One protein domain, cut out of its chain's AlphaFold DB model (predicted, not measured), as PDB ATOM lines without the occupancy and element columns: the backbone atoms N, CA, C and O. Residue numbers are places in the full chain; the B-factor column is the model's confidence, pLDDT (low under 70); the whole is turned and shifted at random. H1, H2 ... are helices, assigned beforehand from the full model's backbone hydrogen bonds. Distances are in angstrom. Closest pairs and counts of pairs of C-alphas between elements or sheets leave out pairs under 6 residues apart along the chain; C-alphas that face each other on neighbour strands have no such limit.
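What this domain is: This is residues 2 to 58 of the 188 residues of an uncharacterized protein of Carex littledalei (UniProt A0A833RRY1). What shape do these atoms make? The longest helices, H1 and H4, run side by side in the same direction, shifted along each other, while H2 and H3 form a helical hairpin whose H3 packs on the first part of H1, residues 6 to 10. H3 lies between H1 and H2, and the end of H4 with residues 57 and 58 makes one end of the long axis. What is it made of, and how large is it? The printed part has 57 residues with four named helices in the order H1, H2, H3, H4 and no named strand, and its class is all helix. It is compact, with a radius of gyration of the C-alphas of 11.0 A, yet elongated in outline, spanning 37 by 19 by 18 A.

Where its parts are: Where are the longest helices? H1 is residues 6 to 18, 18.1 A from first to last C-alpha, and begins with C-alpha 6 at (-1.743, 33.379, -7.226). H4 is residues 44 to 56, 17.9 A long, and ends with C-alpha 56 at (-18.672, 31.879, 14.048). Where are the others? H2 is residues 24 to 33, 14.8 A long, beginning at (-14.393, 42.323, 3.452). H3 is residues 35 to 41, 9.6 A long.

How they stand to each other: What touches H1? H4 touches it at a shallow tilt of 8 degrees, the same way; their closest C-alphas are those of Gln 14 and Leu 46, 5.9 A apart. H3 touches H1 with residues 6 to 10 of H1 alone, at a steep tilt of 43 degrees, the same way; the closest C-alphas, of His 10 and Leu 40, are 6.5 A apart. Where does H2 stand? H2 and H3 are a hairpin that touch at a shallow tilt of 14 degrees, opposite ways, with the closest C-alphas, of Ala 31 and Asp 38, 3.8 A apart. H2 is close to but not clearly touching H4, the closest C-alphas being those of His 24 and Leu 50 at 7.4 A, while H1 and H2 are near each other. How do H3 and H4 meet, and what do the backbones show? H3 and H4 meet only through their link. Every O i to N i+4 pair is within hydrogen-bond range in H1, H3 and H4, and 4 of 6 are in H2.

The domain as a whole: How far does it reach? The two C-alphas farthest apart, those of Thr 3 and Phe 58, are 38.2 A apart. Is the printed part whole? It has no cut, and the links H1 to H2, H2 to H3 and H3 to H4 are tight. Where is confidence low? The mean pLDDT of the printed part is 81.1, and it is under 70 at residue 2 and at residues 56 to 58, of which 56 belongs to H4.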
ATOM      1  N   GLU A   2       4.040  41.932  -8.459       56.91
ATOM      2  CA  GLU A   2       3.532  40.765  -9.220       56.91
ATOM      3  C   GLU A   2       4.413  39.505  -9.156       56.91
ATOM      4  O   GLU A   2       4.262  38.592  -9.955       56.91
ATOM      5  N   THR A   3       5.363  39.430  -8.226       72.31
ATOM      6  CA  THR A   3       6.369  38.353  -8.211       72.31
ATOM      7  C   THR A   3       5.901  37.064  -7.537       72.31
ATOM      8  O   THR A   3       6.600  36.058  -7.603       72.31
ATOM      9  N   LEU A   4       4.757  37.087  -6.854       81.50
ATOM     10  CA  LEU A   4       4.233  35.945  -6.106       81.50
ATOM     11  C   LEU A   4       3.128  35.241  -6.909       81.50
ATOM     12  O   LEU A   4       2.241  35.929  -7.416       81.50
ATOM     13  N   PRO A   5       3.149  33.898  -6.995       86.75
ATOM     14  CA  PRO A   5       2.072  33.128  -7.610       86.75
ATOM     15  C   PRO A   5       0.719  33.349  -6.924       86.75
ATOM     16  O   PRO A   5       0.656  33.561  -5.709       86.75
ATOM     17  N   ASP A   6      -0.361  33.209  -7.693       84.31
ATOM     18  CA  ASP A   6      -1.743  33.379  -7.226       84.31
ATOM     19  C   ASP A   6      -2.070  32.492  -6.015       84.31
ATOM     20  O   ASP A   6      -2.722  32.951  -5.079       84.31
ATOM     21  N   ASP A   7      -1.558  31.259  -5.966       87.00
ATOM     22  CA  ASP A   7      -1.766  30.343  -4.836       87.00
ATOM     23  C   ASP A   7      -1.164  30.873  -3.528       87.00
ATOM     24  O   ASP A   7      -1.738  30.716  -2.445       87.00
ATOM     25  N   ILE A   8      -0.010  31.541  -3.623       90.62
ATOM     26  CA  ILE A   8       0.660  32.130  -2.464       90.62
ATOM     27  C   ILE A   8      -0.112  33.357  -1.997       90.62
ATOM     28  O   ILE A   8      -0.383  33.488  -0.804       90.62
ATOM     29  N   TRP A   9      -0.540  34.218  -2.922       89.06
ATOM     30  CA  TRP A   9      -1.403  35.345  -2.583       89.06
ATOM     31  C   TRP A   9      -2.721  34.897  -1.967       89.06
ATOM     32  O   TRP A   9      -3.129  35.435  -0.941       89.06
ATOM     33  N   HIS A  10      -3.357  33.873  -2.531       88.88
ATOM     34  CA  HIS A  10      -4.563  33.284  -1.974       88.88
ATOM     35  C   HIS A  10      -4.327  32.815  -0.535       88.88
ATOM     36  O   HIS A  10      -5.124  33.117   0.353       88.88
ATOM     37  N   ARG A  11      -3.204  32.137  -0.269       89.19
ATOM     38  CA  ARG A  11      -2.867  31.689   1.084       89.19
ATOM     39  C   ARG A  11      -2.612  32.854   2.042       89.19
ATOM     40  O   ARG A  11      -3.094  32.803   3.170       89.19
ATOM     41  N   ILE A  12      -1.909  33.897   1.601       90.69
ATOM     42  CA  ILE A  12      -1.664  35.116   2.390       90.69
ATOM     43  C   ILE A  12      -2.993  35.783   2.764       90.69
ATOM     44  O   ILE A  12      -3.221  36.088   3.934       90.69
ATOM     45  N   LEU A  13      -3.892  35.957   1.791       90.31
ATOM     46  CA  LEU A  13      -5.210  36.547   2.017       90.31
ATOM     47  C   LEU A  13      -6.052  35.683   2.959       90.31
ATOM     48  O   LEU A  13      -6.674  36.201   3.882       90.31
ATOM     49  N   GLN A  14      -6.024  34.362   2.781       89.19
ATOM     50  CA  GLN A  14      -6.737  33.427   3.643       89.19
ATOM     51  C   GLN A  14      -6.247  33.496   5.097       89.19
ATOM     52  O   GLN A  14      -7.070  33.551   6.009       89.19
ATOM     53  N   ILE A  15      -4.927  33.539   5.318       89.44
ATOM     54  CA  ILE A  15      -4.333  33.703   6.653       89.44
ATOM     55  C   ILE A  15      -4.740  35.054   7.244       89.44
ATOM     56  O   ILE A  15      -5.202  35.103   8.379       89.44
ATOM     57  N   GLY A  16      -4.659  36.142   6.472       88.88
ATOM     58  CA  GLY A  16      -5.065  37.467   6.943       88.88
ATOM     59  C   GLY A  16      -6.540  37.530   7.355       88.88
ATOM     60  O   GLY A  16      -6.867  38.143   8.373       88.88
ATOM     61  N   ILE A  17      -7.426  36.839   6.631       88.50
ATOM     62  CA  ILE A  17      -8.844  36.709   6.998       88.50
ATOM     63  C   ILE A  17      -9.003  35.907   8.294       88.50
ATOM     64  O   ILE A  17      -9.773  36.311   9.166       88.50
ATOM     65  N   GLN A  18      -8.292  34.787   8.449       86.88
ATOM     66  CA  GLN A  18      -8.355  33.950   9.655       86.88
ATOM     67  C   GLN A  18      -7.819  34.677  10.898       86.88
ATOM     68  O   GLN A  18      -8.421  34.596  11.968       86.88
ATOM     69  N   GLU A  19      -6.735  35.438  10.745       87.75
ATOM     70  CA  GLU A  19      -6.086  36.214  11.810       87.75
ATOM     71  C   GLU A  19      -6.787  37.541  12.135       87.75
ATOM     72  O   GLU A  19      -6.319  38.288  12.992       87.75
ATOM     73  N   GLN A  20      -7.912  37.853  11.484       84.81
ATOM     74  CA  GLN A  20      -8.643  39.114  11.674       84.81
ATOM     75  C   GLN A  20      -7.868  40.371  11.266       84.81
ATOM     76  O   GLN A  20      -8.117  41.463  11.777       84.81
ATOM     77  N   ARG A  21      -6.919  40.212  10.344       87.31
ATOM     78  CA  ARG A  21      -6.116  41.301   9.775       87.31
ATOM     79  C   ARG A  21      -6.682  41.829   8.464       87.31
ATOM     80  O   ARG A  21      -6.335  42.936   8.076       87.31
ATOM     81  N   LEU A  22      -7.508  41.027   7.793       85.38
ATOM     82  CA  LEU A  22      -8.228  41.392   6.581       85.38
ATOM     83  C   LEU A  22      -9.720  41.151   6.781       85.38
ATOM     84  O   LEU A  22     -10.138  40.051   7.164       85.38
ATOM     85  N   ASP A  23     -10.507  42.172   6.470       83.06
ATOM     86  CA  ASP A  23     -11.960  42.108   6.423       83.06
ATOM     87  C   ASP A  23     -12.463  42.305   4.978       83.06
ATOM     88  O   ASP A  23     -11.697  42.465   4.024       83.06
ATOM     89  N   HIS A  24     -13.783  42.259   4.785       80.12
ATOM     90  CA  HIS A  24     -14.393  42.323   3.452       80.12
ATOM     91  C   HIS A  24     -14.077  43.637   2.726       80.12
ATOM     92  O   HIS A  24     -13.975  43.654   1.502       80.12
ATOM     93  N   VAL A  25     -13.910  44.731   3.478       81.44
ATOM     94  CA  VAL A  25     -13.530  46.040   2.934       81.44
ATOM     95  C   VAL A  25     -12.129  45.974   2.345       81.44
ATOM     96  O   VAL A  25     -11.940  46.408   1.214       81.44
ATOM     97  N   ASP A  26     -11.180  45.369   3.060       85.06
ATOM     98  CA  ASP A  26      -9.792  45.266   2.609       85.06
ATOM     99  C   ASP A  26      -9.688  44.403   1.350       85.06
ATOM    100  O   ASP A  26      -8.974  44.753   0.414       85.06
ATOM    101  N   LEU A  27     -10.457  43.310   1.284       84.25
ATOM    102  CA  LEU A  27     -10.507  42.453   0.099       84.25
ATOM    103  C   LEU A  27     -11.062  43.205  -1.124       84.25
ATOM    104  O   LEU A  27     -10.512  43.097  -2.219       84.25
ATOM    105  N   CYS A  28     -12.113  44.007  -0.926       79.62
ATOM    106  CA  CYS A  28     -12.660  44.882  -1.961       79.62
ATOM    107  C   CYS A  28     -11.675  45.989  -2.358       79.62
ATOM    108  O   CYS A  28     -11.564  46.297  -3.538       79.62
ATOM    109  N   SER A  29     -10.944  46.577  -1.412       78.31
ATOM    110  CA  SER A  29      -9.927  47.592  -1.700       78.31
ATOM    111  C   SER A  29      -8.767  47.015  -2.506       78.31
ATOM    112  O   SER A  29      -8.332  47.641  -3.469       78.31
ATOM    113  N   LEU A  30      -8.306  45.805  -2.178       80.62
ATOM    114  CA  LEU A  30      -7.259  45.110  -2.930       80.62
ATOM    115  C   LEU A  30      -7.680  44.817  -4.375       80.62
ATOM    116  O   LEU A  30      -6.852  44.943  -5.276       80.62
ATOM    117  N   ALA A  31      -8.959  44.511  -4.609       79.44
ATOM    118  CA  ALA A  31      -9.500  44.288  -5.951       79.44
ATOM    119  C   ALA A  31      -9.329  45.505  -6.879       79.44
ATOM    120  O   ALA A  31      -9.179  45.354  -8.086       79.44
ATOM    121  N   ILE A  32      -9.308  46.716  -6.317       76.00
ATOM    122  CA  ILE A  32      -9.163  47.966  -7.078       76.00
ATOM    123  C   ILE A  32      -7.698  48.207  -7.469       76.00
ATOM    124  O   ILE A  32      -7.416  48.861  -8.468       76.00
ATOM    125  N   VAL A  33      -6.750  47.684  -6.688       78.06
ATOM    126  CA  VAL A  33      -5.321  48.004  -6.827       78.06
ATOM    127  C   VAL A  33      -4.680  47.304  -8.028       78.06
ATOM    128  O   VAL A  33      -3.835  47.895  -8.695       78.06
ATOM    129  N   ASN A  34      -5.033  46.044  -8.306       75.50
ATOM    130  CA  ASN A  34      -4.479  45.296  -9.440       75.50
ATOM    131  C   ASN A  34      -5.470  44.230  -9.931       75.50
ATOM    132  O   ASN A  34      -6.113  43.558  -9.131       75.50
ATOM    133  N   SER A  35      -5.505  44.000 -11.245       78.50
ATOM    134  CA  SER A  35      -6.231  42.902 -11.896       78.50
ATOM    135  C   SER A  35      -5.963  41.503 -11.315       78.50
ATOM    136  O   SER A  35      -6.875  40.680 -11.269       78.50
ATOM    137  N   ASN A  36      -4.745  41.219 -10.841       77.38
ATOM    138  CA  ASN A  36      -4.440  39.943 -10.185       77.38
ATOM    139  C   ASN A  36      -5.144  39.847  -8.826       77.38
ATOM    140  O   ASN A  36      -5.737  38.818  -8.505       77.38
ATOM    141  N   PHE A  37      -5.173  40.942  -8.062       79.25
ATOM    142  CA  PHE A  37      -5.930  41.006  -6.815       79.25
ATOM    143  C   PHE A  37      -7.441  41.026  -7.039       79.25
ATOM    144  O   PHE A  37      -8.152  40.449  -6.227       79.25
ATOM    145  N   ASP A  38      -7.939  41.597  -8.135       80.44
ATOM    146  CA  ASP A  38      -9.352  41.486  -8.511       80.44
ATOM    147  C   ASP A  38      -9.744  40.019  -8.722       80.44
ATOM    148  O   ASP A  38     -10.642  39.514  -8.048       80.44
ATOM    149  N   LYS A  39      -8.992  39.277  -9.547       82.69
ATOM    150  CA  LYS A  39      -9.212  37.834  -9.750       82.69
ATOM    151  C   LYS A  39      -9.166  37.049  -8.439       82.69
ATOM    152  O   LYS A  39     -10.038  36.221  -8.184       82.69
ATOM    153  N   LEU A  40      -8.176  37.329  -7.593       82.44
ATOM    154  CA  LEU A  40      -8.039  36.680  -6.289       82.44
ATOM    155  C   LEU A  40      -9.195  37.034  -5.354       82.44
ATOM    156  O   LEU A  40      -9.745  36.146  -4.708       82.44
ATOM    157  N   SER A  41      -9.619  38.298  -5.323       81.69
ATOM    158  CA  SER A  41     -10.766  38.758  -4.540       81.69
ATOM    159  C   SER A  41     -12.068  38.108  -4.997       81.69
ATOM    160  O   SER A  41     -12.988  37.967  -4.206       81.69
ATOM    161  N   GLN A  42     -12.167  37.658  -6.248       80.19
ATOM    162  CA  GLN A  42     -13.341  36.948  -6.749       80.19
ATOM    163  C   GLN A  42     -13.366  35.468  -6.340       80.19
ATOM    164  O   GLN A  42     -14.383  34.804  -6.557       80.19
ATOM    165  N   ASN A  43     -12.300  34.953  -5.713       83.31
ATOM    166  CA  ASN A  43     -12.218  33.558  -5.300       83.31
ATOM    167  C   ASN A  43     -13.255  33.241  -4.198       83.31
ATOM    168  O   ASN A  43     -13.208  33.826  -3.109       83.31
ATOM    169  N   PRO A  44     -14.179  32.290  -4.433       77.88
ATOM    170  CA  PRO A  44     -15.236  31.962  -3.482       77.88
ATOM    171  C   PRO A  44     -14.710  31.399  -2.154       77.88
ATOM    172  O   PRO A  44     -15.373  31.562  -1.132       77.88
ATOM    173  N   ALA A  45     -13.526  30.776  -2.129       80.69
ATOM    174  CA  ALA A  45     -12.952  30.198  -0.914       80.69
ATOM    175  C   ALA A  45     -12.543  31.267   0.116       80.69
ATOM    176  O   ALA A  45     -12.726  31.068   1.323       80.69
ATOM    177  N   LEU A  46     -12.047  32.423  -0.343       84.44
ATOM    178  CA  LEU A  46     -11.707  33.553   0.530       84.44
ATOM    179  C   LEU A  46     -12.963  34.118   1.194       84.44
ATOM    180  O   LEU A  46     -13.013  34.253   2.416       84.44
ATOM    181  N   TRP A  47     -14.013  34.348   0.405       84.06
ATOM    182  CA  TRP A  47     -15.304  34.797   0.921       84.06
ATOM    183  C   TRP A  47     -15.953  33.773   1.844       84.06
ATOM    184  O   TRP A  47     -16.479  34.156   2.880       84.06
ATOM    185  N   ALA A  48     -15.887  32.479   1.527       79.56
ATOM    186  CA  ALA A  48     -16.402  31.431   2.405       79.56
ATOM    187  C   ALA A  48     -15.684  31.429   3.763       79.56
ATOM    188  O   ALA A  48     -16.337  31.321   4.797       79.56
ATOM    189  N   THR A  49     -14.360  31.611   3.772       81.81
ATOM    190  CA  THR A  49     -13.561  31.708   5.007       81.81
ATOM    191  C   THR A  49     -13.946  32.948   5.818       81.81
ATOM    192  O   THR A  49     -14.117  32.868   7.034       81.81
ATOM    193  N   LEU A  50     -14.139  34.082   5.143       83.81
ATOM    194  CA  LEU A  50     -14.552  35.344   5.754       83.81
ATOM    195  C   LEU A  50     -15.954  35.235   6.362       83.81
ATOM    196  O   LEU A  50     -16.156  35.570   7.525       83.81
ATOM    197  N   LEU A  51     -16.901  34.678   5.610       79.50
ATOM    198  CA  LEU A  51     -18.273  34.460   6.055       79.50
ATOM    199  C   LEU A  51     -18.340  33.455   7.201       79.50
ATOM    200  O   LEU A  51     -19.035  33.697   8.179       79.50
ATOM    201  N   PHE A  52     -17.607  32.344   7.120       78.94
ATOM    202  CA  PHE A  52     -17.562  31.363   8.201       78.94
ATOM    203  C   PHE A  52     -17.027  31.987   9.490       78.94
ATOM    204  O   PHE A  52     -17.581  31.751  10.564       78.94
ATOM    205  N   ARG A  53     -16.002  32.839   9.388       80.38
ATOM    206  CA  ARG A  53     -15.485  33.611  10.521       80.38
ATOM    207  C   ARG A  53     -16.538  34.571  11.081       80.38
ATOM    208  O   ARG A  53     -16.740  34.584  12.293       80.38
ATOM    209  N   GLU A  54     -17.212  35.349  10.235       74.88
ATOM    210  CA  GLU A  54     -18.258  36.284  10.675       74.88
ATOM    211  C   GLU A  54     -19.443  35.553  11.328       74.88
ATOM    212  O   GLU A  54     -19.962  36.008  12.344       74.88
ATOM    213  N   ILE A  55     -19.825  34.384  10.803       70.56
ATOM    214  CA  ILE A  55     -20.892  33.536  11.353       70.56
ATOM    215  C   ILE A  55     -20.466  32.901  12.682       70.56
ATOM    216  O   ILE A  55     -21.267  32.836  13.609       70.56
ATOM    217  N   SER A  56     -19.206  32.480  12.813       66.06
ATOM    218  CA  SER A  56     -18.672  31.879  14.048       66.06
ATOM    219  C   SER A  56     -18.624  32.864  15.221       66.06
ATOM    220  O   SER A  56     -18.541  32.448  16.375       66.06
ATOM    221  N   PHE A  57     -18.687  34.169  14.942       60.69
ATOM    222  CA  PHE A  57     -18.792  35.209  15.964       60.69
ATOM    223  C   PHE A  57     -20.206  35.335  16.552       60.69
ATOM    224  O   PHE A  57     -20.385  35.984  17.584       60.69
ATOM    225  N   PHE A  58     -21.214  34.713  15.928       57.12
ATOM    226  CA  PHE A  58     -22.547  34.632  16.505       57.12
ATOM    227  C   PHE A  58     -22.581  33.500  17.540       57.12
ATOM    228  O   PHE A  58     -22.274  32.352  17.210       57.12
TER     229      PHE A  58